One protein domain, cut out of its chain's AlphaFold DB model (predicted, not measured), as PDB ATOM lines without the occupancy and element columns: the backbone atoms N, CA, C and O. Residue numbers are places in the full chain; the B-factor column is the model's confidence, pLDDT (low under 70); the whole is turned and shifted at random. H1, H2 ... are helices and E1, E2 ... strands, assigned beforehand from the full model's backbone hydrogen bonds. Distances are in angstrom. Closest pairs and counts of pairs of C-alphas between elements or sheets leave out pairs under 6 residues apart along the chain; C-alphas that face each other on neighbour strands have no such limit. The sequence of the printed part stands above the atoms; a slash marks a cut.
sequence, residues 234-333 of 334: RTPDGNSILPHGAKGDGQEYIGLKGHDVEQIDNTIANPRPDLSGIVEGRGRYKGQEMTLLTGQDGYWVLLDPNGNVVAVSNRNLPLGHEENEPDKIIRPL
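Overview. This is residues 234 to 333 of the 334 residues of an uncharacterized protein of Tateyamaria sp. ANG-S1 (UniProt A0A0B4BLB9). With little regular structure, this is a twisted four-strand sheet with H2 across it, H1 grazing it near E4, and residues 313 to 333 looping back to E1. The 100 printed residues run H1 H2 E1 E2 E3 E4, mixed in class, 34 in named elements. E1 E2 E3 E4 is a meander, successive antiparallel neighbours; the whole is compact, radius of gyration of the C-alphas 12.3 A, spans 30 by 27 by 27 A.

Along the chain. Find E1 at 277 to 280, E2 at 289 to 294, 16.3 A long, E3 at 300 to 303, and E4 from 309 to C-alpha 312 at (147.116, 299.673, 244.875). H1, 250 to 256, begins at (152.763, 297.720, 253.505); H2 is 261 to 269, 12.4 A.

Arrangement. Look along three hairpins: N 279 and O 290 are 2.9 A apart, N 293 and O 301 2.8 A, N 302 and O 311 2.8 A. H2 is on the sheet, height 9.4 A; the C-alphas of Ile 264 and Val 301, closest of H2 and E3, are 7.1 A apart. H1 only grazes it; its closest C-alpha pair with E4 is Ile 254 and Val 312, 6.9 A. In H1 and H2 every O i to N i+4 pair is within hydrogen-bond range.

Size, cuts and confidence. The farthest C-alphas, Ala 246 and Asp 274, are 33.1 A apart. The printed part has no cut; no link between named elements is long. Residues 243 to 248, 252 and 255 have pLDDT under 70.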
ATOM      1  N   ARG A 234     152.391 291.194 255.865       82.38
ATOM      2  CA  ARG A 234     151.804 289.936 255.394       82.38
ATOM      3  C   ARG A 234     150.297 289.970 255.545       82.38
ATOM      4  O   ARG A 234     149.792 290.264 256.626       82.38
ATOM      5  N   THR A 235     149.595 289.641 254.472       76.50
ATOM      6  CA  THR A 235     148.155 289.397 254.530       76.50
ATOM      7  C   THR A 235     147.859 288.032 255.175       76.50
ATOM      8  O   THR A 235     148.772 287.203 255.288       76.50
ATOM      9  N   PRO A 236     146.611 287.765 255.606       78.19
ATOM     10  CA  PRO A 236     146.205 286.455 256.119       78.19
ATOM     11  C   PRO A 236     146.528 285.270 255.192       78.19
ATOM     12  O   PRO A 236     146.970 284.233 255.689       78.19
ATOM     13  N   ASP A 237     146.400 285.433 253.870       71.94
ATOM     14  CA  ASP A 237     146.748 284.388 252.890       71.94
ATOM     15  C   ASP A 237     148.256 284.328 252.568       71.94
ATOM     16  O   ASP A 237     148.711 283.532 251.743       71.94
ATOM     17  N   GLY A 238     149.065 285.142 253.248       75.19
ATOM     18  CA  GLY A 238     150.523 285.133 253.155       75.19
ATOM     19  C   GLY A 238     151.100 285.992 252.030       75.19
ATOM     20  O   GLY A 238     152.323 285.971 251.823       75.19
ATOM     21  N   ASN A 239     150.273 286.781 251.334       80.38
ATOM     22  CA  ASN A 239     150.743 287.720 250.321       80.38
ATOM     23  C   ASN A 239     151.616 288.800 250.966       80.38
ATOM     24  O   ASN A 239     151.386 289.242 252.092       80.38
ATOM     25  N   SER A 240     152.673 289.189 250.257       83.62
ATOM     26  CA  SER A 240     153.645 290.162 250.744       83.62
ATOM     27  C   SER A 240     153.327 291.539 250.190       83.62
ATOM     28  O   SER A 240     153.332 291.721 248.975       83.62
ATOM     29  N   ILE A 241     153.142 292.520 251.063       79.44
ATOM     30  CA  ILE A 241     152.969 293.920 250.684       79.44
ATOM     31  C   ILE A 241     154.257 294.655 251.020       79.44
ATOM     32  O   ILE A 241     154.690 294.678 252.175       79.44
ATOM     33  N   LEU A 242     154.915 295.192 249.990       75.25
ATOM     34  CA  LEU A 242     156.202 295.844 250.189       75.25
ATOM     35  C   LEU A 242     156.020 297.191 250.893       75.25
ATOM     36  O   LEU A 242     155.082 297.927 250.565       75.25
ATOM     37  N   PRO A 243     156.964 297.570 251.773       63.66
ATOM     38  CA  PRO A 243     157.023 298.927 252.282       63.66
ATOM     39  C   PRO A 243     157.174 299.907 251.117       63.66
ATOM     40  O   PRO A 243     157.896 299.664 250.140       63.66
ATOM     41  N   HIS A 244     156.475 301.030 251.224       62.88
ATOM     42  CA  HIS A 244     156.425 302.056 250.187       62.88
ATOM     43  C   HIS A 244     157.264 303.275 250.561       62.88
ATOM     44  O   HIS A 244     156.867 304.420 250.336       62.88
ATOM     45  N   GLY A 245     158.454 303.011 251.110       60.34
ATOM     46  CA  GLY A 245     159.377 304.046 251.569       60.34
ATOM     47  C   GLY A 245     158.668 305.003 252.526       60.34
ATOM     48  O   GLY A 245     158.108 304.573 253.526       60.34
ATOM     49  N   ALA A 246     158.615 306.283 252.155       39.50
ATOM     50  CA  ALA A 246     157.977 307.349 252.929       39.50
ATOM     51  C   ALA A 246     156.455 307.198 253.140       39.50
ATOM     52  O   ALA A 246     155.883 307.919 253.950       39.50
ATOM     53  N   LYS A 247     155.776 306.289 252.424       42.72
ATOM     54  CA  LYS A 247     154.338 306.006 252.625       42.72
ATOM     55  C   LYS A 247     154.079 304.953 253.709       42.72
ATOM     56  O   LYS A 247     152.940 304.510 253.840       42.72
ATOM     57  N   GLY A 248     155.126 304.559 254.431       47.19
ATOM     58  CA  GLY A 248     155.048 303.604 255.521       47.19
ATOM     59  C   GLY A 248     155.308 302.165 255.097       47.19
ATOM     60  O   GLY A 248     155.731 301.869 253.965       47.19
ATOM     61  N   ASP A 249     155.057 301.255 256.032       72.50
ATOM     62  CA  ASP A 249     155.055 299.827 255.737       72.50
ATOM     63  C   ASP A 249     153.904 299.449 254.777       72.50
ATOM     64  O   ASP A 249     153.135 300.289 254.298       72.50
ATOM     65  N   GLY A 250     153.807 298.169 254.421       70.75
ATOM     66  CA  GLY A 250     152.763 297.720 253.505       70.75
ATOM     67  C   GLY A 250     151.343 297.962 254.038       70.75
ATOM     68  O   GLY A 250     150.450 298.237 253.241       70.75
ATOM     69  N   GLN A 251     151.134 297.906 255.358       73.81
ATOM     70  CA  GLN A 251     149.844 298.098 256.024       73.81
ATOM     71  C   GLN A 251     149.430 299.570 255.989       73.81
ATOM     72  O   GLN A 251     148.288 299.893 255.657       73.81
ATOM     73  N   GLU A 252     150.361 300.460 256.319       61.97
ATOM     74  CA  GLU A 252     150.145 301.905 256.312       61.97
ATOM     75  C   GLU A 252     149.843 302.398 254.895       61.97
ATOM     76  O   GLU A 252     148.860 303.111 254.675       61.97
ATOM     77  N   TYR A 253     150.612 301.932 253.908       76.00
ATOM     78  CA  TYR A 253     150.420 302.297 252.508       76.00
ATOM     79  C   TYR A 253     149.027 301.930 251.974       76.00
ATOM     80  O   TYR A 253     148.354 302.776 251.373       76.00
ATOM     81  N   ILE A 254     148.572 300.688 252.185       74.12
ATOM     82  CA  ILE A 254     147.247 300.262 251.706       74.12
ATOM     83  C   ILE A 254     146.124 300.961 252.485       74.12
ATOM     84  O   ILE A 254     145.115 301.339 251.884       74.12
ATOM     85  N   GLY A 255     146.329 301.228 253.781       69.94
ATOM     86  CA  GLY A 255     145.381 301.945 254.633       69.94
ATOM     87  C   GLY A 255     145.158 303.392 254.184       69.94
ATOM     88  O   GLY A 255     144.014 303.832 254.074       69.94
ATOM     89  N   LEU A 256     146.225 304.112 253.809       70.56
ATOM     90  CA  LEU A 256     146.139 305.458 253.212       70.56
ATOM     91  C   LEU A 256     145.322 305.478 251.911       70.56
ATOM     92  O   LEU A 256     144.711 306.489 251.556       70.56
ATOM     93  N   LYS A 257     145.295 304.351 251.197       76.00
ATOM     94  CA  LYS A 257     144.510 304.149 249.976       76.00
ATOM     95  C   LYS A 257     143.131 303.535 250.240       76.00
ATOM     96  O   LYS A 257     142.418 303.241 249.284       76.00
ATOM     97  N   GLY A 258     142.735 303.385 251.505       78.00
ATOM     98  CA  GLY A 258     141.421 302.893 251.919       78.00
ATOM     99  C   GLY A 258     141.226 301.386 251.739       78.00
ATOM    100  O   GLY A 258     140.085 300.930 251.725       78.00
ATOM    101  N   HIS A 259     142.310 300.625 251.566       84.25
ATOM    102  CA  HIS A 259     142.283 299.162 251.528       84.25
ATOM    103  C   HIS A 259     142.586 298.571 252.904       84.25
ATOM    104  O   HIS A 259     143.336 299.143 253.695       84.25
ATOM    105  N   ASP A 260     142.059 297.377 253.142       84.88
ATOM    106  CA  ASP A 260     142.518 296.475 254.197       84.88
ATOM    107  C   ASP A 260     143.173 295.216 253.593       84.88
ATOM    108  O   ASP A 260     143.076 294.955 252.393       84.88
ATOM    109  N   VAL A 261     143.870 294.432 254.419       80.50
ATOM    110  CA  VAL A 261     144.612 293.243 253.961       80.50
ATOM    111  C   VAL A 261     143.723 292.127 253.409       80.50
ATOM    112  O   VAL A 261     144.156 291.406 252.513       80.50
ATOM    113  N   GLU A 262     142.484 291.996 253.887       84.00
ATOM    114  CA  GLU A 262     141.543 290.970 253.417       84.00
ATOM    115  C   GLU A 262     141.010 291.322 252.020       84.00
ATOM    116  O   GLU A 262     140.814 290.450 251.173       84.00
ATOM    117  N   GLN A 263     140.832 292.614 251.734       84.69
ATOM    118  CA  GLN A 263     140.472 293.110 250.407       84.69
ATOM    119  C   GLN A 263     141.581 292.870 249.378       84.69
ATOM    120  O   GLN A 263     141.282 292.561 248.218       84.69
ATOM    121  N   ILE A 264     142.847 292.985 249.791       87.12
ATOM    122  CA  ILE A 264     143.997 292.652 248.942       87.12
ATOM    123  C   ILE A 264     143.987 291.159 248.607       87.12
ATOM    124  O   ILE A 264     144.024 290.811 247.424       87.12
ATOM    125  N   ASP A 265     143.839 290.289 249.609       85.94
ATOM    126  CA  ASP A 265     143.743 288.837 249.403       85.94
ATOM    127  C   ASP A 265     142.585 288.465 248.480       85.94
ATOM    128  O   ASP A 265     142.766 287.739 247.500       85.94
ATOM    129  N   ASN A 266     141.404 289.036 248.712       83.31
ATOM    130  CA  ASN A 266     140.240 288.766 247.880       83.31
ATOM    131  C   ASN A 266     140.435 289.228 246.424       83.31
ATOM    132  O   ASN A 266     139.976 288.554 245.501       83.31
ATOM    133  N   THR A 267     141.126 290.349 246.200       91.81
ATOM    134  CA  THR A 267     141.439 290.833 244.844       91.81
ATOM    135  C   THR A 267     142.406 289.895 244.127       91.81
ATOM    136  O   THR A 267     142.209 289.600 242.948       91.81
ATOM    137  N   ILE A 268     143.419 289.393 244.838       92.81
ATOM    138  CA  ILE A 268     144.410 288.460 244.292       92.81
ATOM    139  C   ILE A 268     143.778 287.093 243.998       92.81
ATOM    140  O   ILE A 268     144.036 286.510 242.946       92.81
ATOM    141  N   ALA A 269     142.931 286.589 244.897       91.81
ATOM    142  CA  ALA A 269     142.294 285.282 244.760       91.81
ATOM    143  C   ALA A 269     141.161 285.268 243.721       91.81
ATOM    144  O   ALA A 269     140.969 284.260 243.040       91.81
ATOM    145  N   ASN A 270     140.410 286.369 243.589       89.69
ATOM    146  CA  ASN A 270     139.198 286.445 242.764       89.69
ATOM    147  C   ASN A 270     139.176 287.656 241.801       89.69
ATOM    148  O   ASN A 270     138.198 288.424 241.800       89.69
ATOM    149  N   PRO A 271     140.210 287.849 240.959       94.69
ATOM    150  CA  PRO A 271     140.272 288.991 240.058       94.69
ATOM    151  C   PRO A 271     139.220 288.896 238.950       94.69
ATOM    152  O   PRO A 271     138.768 287.818 238.557       94.69
ATOM    153  N   ARG A 272     138.855 290.049 238.394       91.94
ATOM    154  CA  ARG A 272     138.095 290.167 237.152       91.94
ATOM    155  C   ARG A 272     139.041 289.989 235.963       91.94
ATOM    156  O   ARG A 272     139.815 290.908 235.685       91.94
ATOM    157  N   PRO A 273     139.009 288.853 235.245       90.38
ATOM    158  CA  PRO A 273     139.996 288.563 234.206       90.38
ATOM    159  C   PRO A 273     139.885 289.505 233.000       90.38
ATOM    160  O   PRO A 273     140.873 289.744 232.318       90.38
ATOM    161  N   ASP A 274     138.707 290.084 232.756       91.44
ATOM    162  CA  ASP A 274     138.465 291.072 231.699       91.44
ATOM    163  C   ASP A 274     139.142 292.427 231.961       91.44
ATOM    164  O   ASP A 274     139.384 293.182 231.020       91.44
ATOM    165  N   LEU A 275     139.456 292.725 233.226       91.94
ATOM    166  CA  LEU A 275     140.085 293.971 233.678       91.94
ATOM    167  C   LEU A 275     141.466 293.740 234.305       91.94
ATOM    168  O   LEU A 275     142.001 294.627 234.967       91.94
ATOM    169  N   SER A 276     142.022 292.544 234.136       95.94
ATOM    170  CA  SER A 276     143.297 292.147 234.725       95.94
ATOM    171  C   SER A 276     144.240 291.646 233.642       95.94
ATOM    172  O   SER A 276     143.818 291.143 232.598       95.94
ATOM    173  N   GLY A 277     145.538 291.780 233.877       94.06
ATOM    174  CA  GLY A 277     146.533 291.386 232.897       94.06
ATOM    175  C   GLY A 277     147.917 291.899 233.226       94.06
ATOM    176  O   GLY A 277     148.188 292.418 234.304       94.06
ATOM    177  N   ILE A 278     148.803 291.744 232.262       97.38
ATOM    178  CA  ILE A 278     150.175 292.207 232.335       97.38
ATOM    179  C   ILE A 278     150.238 293.658 231.872       97.38
ATOM    180  O   ILE A 278     149.661 294.010 230.838       97.38
ATOM    181  N   VAL A 279     150.967 294.478 232.620       93.38
ATOM    182  CA  VAL A 279     151.260 295.887 232.326       93.38
ATOM    183  C   VAL A 279     152.775 296.114 232.325       93.38
ATOM    184  O   VAL A 279     153.538 295.320 232.879       93.38
ATOM    185  N   GLU A 280     153.227 297.197 231.696       91.81
ATOM    186  CA  GLU A 280     154.633 297.608 231.759       91.81
ATOM    187  C   GLU A 280     154.909 298.359 233.068       91.81
ATOM    188  O   GLU A 280     154.216 299.320 233.402       91.81
ATOM    189  N   GLY A 281     155.936 297.935 233.805       75.38
ATOM    190  CA  GLY A 281     156.331 298.577 235.051       75.38
ATOM    191  C   GLY A 281     156.827 300.012 234.863       75.38
ATOM    192  O   GLY A 281     157.383 300.392 233.830       75.38
ATOM    193  N   ARG A 282     156.649 300.826 235.908       73.62
ATOM    194  CA  ARG A 282     157.054 302.241 235.959       73.62
ATOM    195  C   ARG A 282     158.033 302.500 237.103       73.62
ATOM    196  O   ARG A 282     158.201 301.675 238.002       73.62
ATOM    197  N   GLY A 283     158.701 303.655 237.068       78.88
ATOM    198  CA  GLY A 283     159.676 304.048 238.092       78.88
ATOM    199  C   GLY A 283     160.783 303.002 238.257       78.88
ATOM    200  O   GLY A 283     161.431 302.628 237.280       78.88
ATOM    201  N   ARG A 284     160.960 302.486 239.482       73.44
ATOM    202  CA  ARG A 284     161.956 301.441 239.793       73.44
ATOM    203  C   ARG A 284     161.704 300.091 239.102       73.44
ATOM    204  O   ARG A 284     162.623 299.286 239.018       73.44
ATOM    205  N   TYR A 285     160.492 299.854 238.594       77.94
ATOM    206  CA  TYR A 285     160.106 298.630 237.877       77.94
ATOM    207  C   TYR A 285     160.115 298.799 236.352       77.94
ATOM    208  O   TYR A 285     159.597 297.953 235.627       77.94
ATOM    209  N   LYS A 286     160.676 299.901 235.841       83.12
ATOM    210  CA  LYS A 286     160.695 300.189 234.405       83.12
ATOM    211  C   LYS A 286     161.313 299.041 233.600       83.12
ATOM    212  O   LYS A 286     162.407 298.579 233.912       83.12
ATOM    213  N   GLY A 287     160.612 298.624 232.544       87.25
ATOM    214  CA  GLY A 287     161.029 297.528 231.663       87.25
ATOM    215  C   GLY A 287     160.736 296.123 232.199       87.25
ATOM    216  O   GLY A 287     161.152 295.150 231.577       87.25
ATOM    217  N   GLN A 288     160.038 296.004 233.332       90.19
ATOM    218  CA  GLN A 288     159.569 294.728 233.871       90.19
ATOM    219  C   GLN A 288     158.091 294.519 233.525       90.19
ATOM    220  O   GLN A 288     157.318 295.477 233.470       90.19
ATOM    221  N   GLU A 289     157.700 293.267 233.296       94.38
ATOM    222  CA  GLU A 289     156.293 292.879 233.195       94.38
ATOM    223  C   GLU A 289     155.713 292.741 234.606       94.38
ATOM    224  O   GLU A 289     156.243 292.001 235.433       94.38
ATOM    225  N   MET A 290     154.636 293.471 234.874       94.56
ATOM    226  CA  MET A 290     153.964 293.519 236.172       94.56
ATOM    227  C   MET A 290     152.555 292.955 236.025       94.56
ATOM    228  O   MET A 290     151.946 293.099 234.964       94.56
ATOM    229  N   THR A 291     152.007 292.366 237.084       96.88
ATOM    230  CA  THR A 291     150.658 291.785 237.042       96.88
ATOM    231  C   THR A 291     149.664 292.723 237.710       96.88
ATOM    232  O   THR A 291     149.719 292.931 238.918       96.88
ATOM    233  N   LEU A 292     148.742 293.283 236.931       97.19
ATOM    234  CA  LEU A 292     147.634 294.095 237.419       97.19
ATOM    235  C   LEU A 292     146.400 293.208 237.619       97.19
ATOM    236  O   LEU A 292     145.918 292.588 236.668       97.19
ATOM    237  N   LEU A 293     145.870 293.184 238.840       96.88
ATOM    238  CA  LEU A 293     144.677 292.433 239.221       96.88
ATOM    239  C   LEU A 293     143.588 293.393 239.694       96.88
ATOM    240  O   LEU A 293     143.781 294.123 240.661       96.88
ATOM    241  N   THR A 294     142.437 293.376 239.030       96.00
ATOM    242  CA  THR A 294     141.288 294.220 239.380       96.00
ATOM    243  C   THR A 294     140.235 293.392 240.106       96.00
ATOM    244  O   THR A 294     139.789 292.367 239.593       96.00
ATOM    245  N   GLY A 295     139.815 293.830 241.291       92.56
ATOM    246  CA  GLY A 295     138.795 293.169 242.101       92.56
ATOM    247  C   GLY A 295     137.385 293.300 241.520       92.56
ATOM    248  O   GLY A 295     137.123 294.047 240.572       92.56
ATOM    249  N   GLN A 296     136.429 292.577 242.108       89.06
ATOM    250  CA  GLN A 296     135.021 292.616 241.674       89.06
ATOM    251  C   GLN A 296     134.376 294.000 241.835       89.06
ATOM    252  O   GLN A 296     133.464 294.356 241.091       89.06
ATOM    253  N   ASP A 297     134.875 294.788 242.781       87.19
ATOM    254  CA  ASP A 297     134.458 296.161 243.058       87.19
ATOM    255  C   ASP A 297     135.166 297.216 242.191       87.19
ATOM    256  O   ASP A 297     134.860 298.400 242.307       87.19
ATOM    257  N   GLY A 298     136.063 296.798 241.292       88.31
ATOM    258  CA  GLY A 298     136.719 297.661 240.312       88.31
ATOM    259  C   GLY A 298     138.017 298.320 240.781       88.31
ATOM    260  O   GLY A 298     138.670 298.969 239.968       88.31
ATOM    261  N   TYR A 299     138.420 298.145 242.040       93.69
ATOM    262  CA  TYR A 299     139.716 298.615 242.539       93.69
ATOM    263  C   TYR A 299     140.807 297.576 242.248       93.69
ATOM    264  O   TYR A 299     140.527 296.379 242.205       93.69
ATOM    265  N   TRP A 300     142.044 298.015 242.019       96.38
ATOM    266  CA  TRP A 300     143.116 297.161 241.510       96.38
ATOM    267  C   TRP A 300     144.335 297.105 242.428       96.38
ATOM    268  O   TRP A 300     144.597 298.006 243.227       96.38
ATOM    269  N   VAL A 301     145.090 296.020 242.274       95.88
ATOM    270  CA  VAL A 301     146.359 295.725 242.937       95.88
ATOM    271  C   VAL A 301     147.397 295.422 241.858       95.88
ATOM    272  O   VAL A 301     147.106 294.724 240.888       95.88
ATOM    273  N   LEU A 302     148.609 295.949 242.016       95.69
ATOM    274  CA  LEU A 302     149.732 295.707 241.117       95.69
ATOM    275  C   LEU A 302     150.790 294.853 241.812       95.69
ATOM    276  O   LEU A 302     151.280 295.212 242.888       95.69
ATOM    277  N   LEU A 303     151.159 293.751 241.165       93.38
ATOM    278  CA  LEU A 303     152.167 292.814 241.637       93.38
ATOM    279  C   LEU A 303     153.461 292.933 240.832       93.38
ATOM    280  O   LEU A 303     153.435 293.053 239.603       93.38
ATOM    281  N   ASP A 304     154.590 292.858 241.531       88.12
ATOM    282  CA  ASP A 304     155.901 292.691 240.904       88.12
ATOM    283  C   ASP A 304     156.113 291.247 240.392       88.12
ATOM    284  O   ASP A 304     155.301 290.360 240.677       88.12
ATOM    285  N   PRO A 305     157.207 290.964 239.653       88.44
ATOM    286  CA  PRO A 305     157.483 289.617 239.142       88.44
ATOM    287  C   PRO A 305     157.636 288.531 240.217       88.44
ATOM    288  O   PRO A 305     157.560 287.346 239.900       88.44
ATOM    289  N   ASN A 306     157.869 288.912 241.476       85.25
ATOM    290  CA  ASN A 306     157.975 287.987 242.600       85.25
ATOM    291  C   ASN A 306     156.624 287.775 243.307       85.25
ATOM    292  O   ASN A 306     156.567 287.054 244.302       85.25
ATOM    293  N   GLY A 307     155.548 288.400 242.817       84.94
ATOM    294  CA  GLY A 307     154.212 288.323 243.396       84.94
ATOM    295  C   GLY A 307     154.005 289.231 244.608       84.94
ATOM    296  O   GLY A 307     153.029 289.046 245.333       84.94
ATOM    297  N   ASN A 308     154.892 290.199 244.859       88.12
ATOM    298  CA  ASN A 308     154.679 291.158 245.941       88.12
ATOM    299  C   ASN A 308     153.742 292.276 245.491       88.12
ATOM    300  O   ASN A 308     153.847 292.748 244.362       88.12
ATOM    301  N   VAL A 309     152.900 292.767 246.397       88.00
ATOM    302  CA  VAL A 309     152.077 293.958 246.170       88.00
ATOM    303  C   VAL A 309     152.952 295.202 246.240       88.00
ATOM    304  O   VAL A 309     153.607 295.467 247.254       88.00
ATOM    305  N   VAL A 310     152.957 295.966 245.147       87.19
ATOM    306  CA  VAL A 310     153.829 297.137 244.963       87.19
ATOM    307  C   VAL A 310     153.100 298.390 244.498       87.19
ATOM    308  O   VAL A 310     153.742 299.416 244.315       87.19
ATOM    309  N   ALA A 311     151.791 298.301 244.271       89.50
ATOM    310  CA  ALA A 311     150.891 299.442 244.226       89.50
ATOM    311  C   ALA A 311     149.440 298.972 244.382       89.50
ATOM    312  O   ALA A 311     149.111 297.829 244.056       89.50
ATOM    313  N   VAL A 312     148.569 299.867 244.838       91.69
ATOM    314  CA  VAL A 312     147.116 299.673 244.875       91.69
ATOM    315  C   VAL A 312     146.409 300.938 244.392       91.69
ATOM    316  O   VAL A 312     146.948 302.043 244.512       91.69
ATOM    317  N   SER A 313     145.196 300.785 243.869       86.00
ATOM    318  CA  SER A 313     144.311 301.910 243.556       86.00
ATOM    319  C   SER A 313     143.803 302.602 244.833       86.00
ATOM    320  O   SER A 313     143.976 302.091 245.934       86.00
ATOM    321  N   ASN A 314     143.172 303.769 244.727       83.25
ATOM    322  CA  ASN A 314     142.710 304.572 245.860       83.25
ATOM    323  C   ASN A 314     141.188 304.466 246.086       83.25
ATOM    324  O   ASN A 314     140.397 305.144 245.426       83.25
ATOM    325  N   ARG A 315     140.769 303.671 247.078       86.56
ATOM    326  CA  ARG A 315     139.358 303.478 247.474       86.56
ATOM    327  C   ARG A 315     138.710 304.701 248.110       86.56
ATOM    328  O   ARG A 315     137.484 304.775 248.165       86.56
ATOM    329  N   ASN A 316     139.507 305.671 248.554       73.69
ATOM    330  CA  ASN A 316     138.994 306.935 249.081       73.69
ATOM    331  C   ASN A 316     138.531 307.888 247.967       73.69
ATOM    332  O   ASN A 316     137.943 308.932 248.251       73.69
ATOM    333  N   LEU A 317     138.784 307.538 246.700       73.94
ATOM    334  CA  LEU A 317     138.415 308.319 245.525       73.94
ATOM    335  C   LEU A 317     137.440 307.534 244.632       73.94
ATOM    336  O   LEU A 317     137.481 306.305 244.605       73.94
ATOM    337  N   PRO A 318     136.571 308.211 243.856       81.50
ATOM    338  CA  PRO A 318     135.692 307.538 242.901       81.50
ATOM    339  C   PRO A 318     136.471 306.706 241.870       81.50
ATOM    340  O   PRO A 318     137.554 307.100 241.443       81.50
ATOM    341  N   LEU A 319     135.888 305.602 241.385       76.69
ATOM    342  CA  LEU A 319     136.527 304.709 240.399       76.69
ATOM    343  C   LEU A 319     136.978 305.408 239.103       76.69
ATOM    344  O   LEU A 319     137.935 304.972 238.481       76.69
ATOM    345  N   GLY A 320     136.298 306.481 238.693       73.44
ATOM    346  CA  GLY A 320     136.659 307.258 237.500       73.44
ATOM    347  C   GLY A 320     137.754 308.308 237.720       73.44
ATOM    348  O   GLY A 320     137.999 309.102 236.818       73.44
ATOM    349  N   HIS A 321     138.347 308.381 238.914       86.50
ATOM    350  CA  HIS A 321     139.456 309.286 239.211       86.50
ATOM    351  C   HIS A 321     140.759 308.780 238.574       86.50
ATOM    352  O   HIS A 321     140.973 307.575 238.502       86.50
ATOM    353  N   GLU A 322     141.659 309.683 238.179       72.94
ATOM    354  CA  GLU A 322     142.922 309.337 237.501       72.94
ATOM    355  C   GLU A 322     143.817 308.386 238.318       72.94
ATOM    356  O   GLU A 322     144.391 307.455 237.771       72.94
ATOM    357  N   GLU A 323     143.862 308.535 239.647       70.31
ATOM    358  CA  GLU A 323     144.560 307.590 240.544       70.31
ATOM    359  C   GLU A 323     144.002 306.156 240.524       70.31
ATOM    360  O   GLU A 323     144.683 305.221 240.943       70.31
ATOM    361  N   ASN A 324     142.753 305.986 240.094       86.44
ATOM    362  CA  ASN A 324     142.101 304.688 239.968       86.44
ATOM    363  C   ASN A 324     142.140 304.159 238.536       86.44
ATOM    364  O   ASN A 324     141.773 303.003 238.326       86.44
ATOM    365  N   GLU A 325     142.609 304.949 237.570       85.31
ATOM    366  CA  GLU A 325     142.761 304.498 236.194       85.31
ATOM    367  C   GLU A 325     143.933 303.504 236.119       85.31
ATOM    368  O   GLU A 325     145.078 303.872 236.397       85.31
ATOM    369  N   PRO A 326     143.672 302.222 235.804       79.62
ATOM    370  CA  PRO A 326     144.728 301.229 235.756       79.62
ATOM    371  C   PRO A 326     145.666 301.473 234.577       79.62
ATOM    372  O   PRO A 326     145.264 301.945 233.508       79.62
ATOM    373  N   ASP A 327     146.915 301.045 234.738       79.62
ATOM    374  CA  ASP A 327     147.863 301.034 233.635       79.62
ATOM    375  C   ASP A 327     147.369 300.167 232.475       79.62
ATOM    376  O   ASP A 327     146.692 299.148 232.642       79.62
ATOM    377  N   LYS A 328     147.727 300.582 231.256       90.44
ATOM    378  CA  LYS A 328     147.282 299.912 230.038       90.44
ATOM    379  C   LYS A 328     147.771 298.463 230.015       90.44
ATOM    380  O   LYS A 328     148.971 298.208 229.925       90.44
ATOM    381  N   ILE A 329     146.820 297.533 229.981       93.19
ATOM    382  CA  ILE A 329     147.083 296.103 229.818       93.19
ATOM    383  C   ILE A 329     147.709 295.856 228.441       93.19
ATOM    384  O   ILE A 329     147.122 296.171 227.401       93.19
ATOM    385  N   ILE A 330     148.915 295.290 228.442       94.81
ATOM    386  CA  ILE A 330     149.664 294.917 227.234       94.81
ATOM    387  C   ILE A 330     149.425 293.456 226.840       94.81
ATOM    388  O   ILE A 330     149.587 293.108 225.670       94.81
ATOM    389  N   ARG A 331     149.002 292.611 227.789       95.56
ATOM    390  CA  ARG A 331     148.642 291.202 227.566       95.56
ATOM    391  C   ARG A 331     147.620 290.749 228.626       95.56
ATOM    392  O   ARG A 331     147.819 291.087 229.786       95.56
ATOM    393  N   PRO A 332     146.542 290.024 228.278       92.06
ATOM    394  CA  PRO A 332     145.590 289.508 229.270       92.06
ATOM    395  C   PRO A 332     146.226 288.439 230.176       92.06
ATOM    396  O   PRO A 332     147.297 287.921 229.857       92.06
ATOM    397  N   LEU A 333     145.564 288.106 231.291       88.12
ATOM    398  CA  LEU A 333     145.910 286.918 232.084       88.12
ATOM    399  C   LEU A 333     145.654 285.640 231.262       88.12
ATOM    400  O   LEU A 333     144.697 285.595 230.485       88.12
TER     401      LEU A 333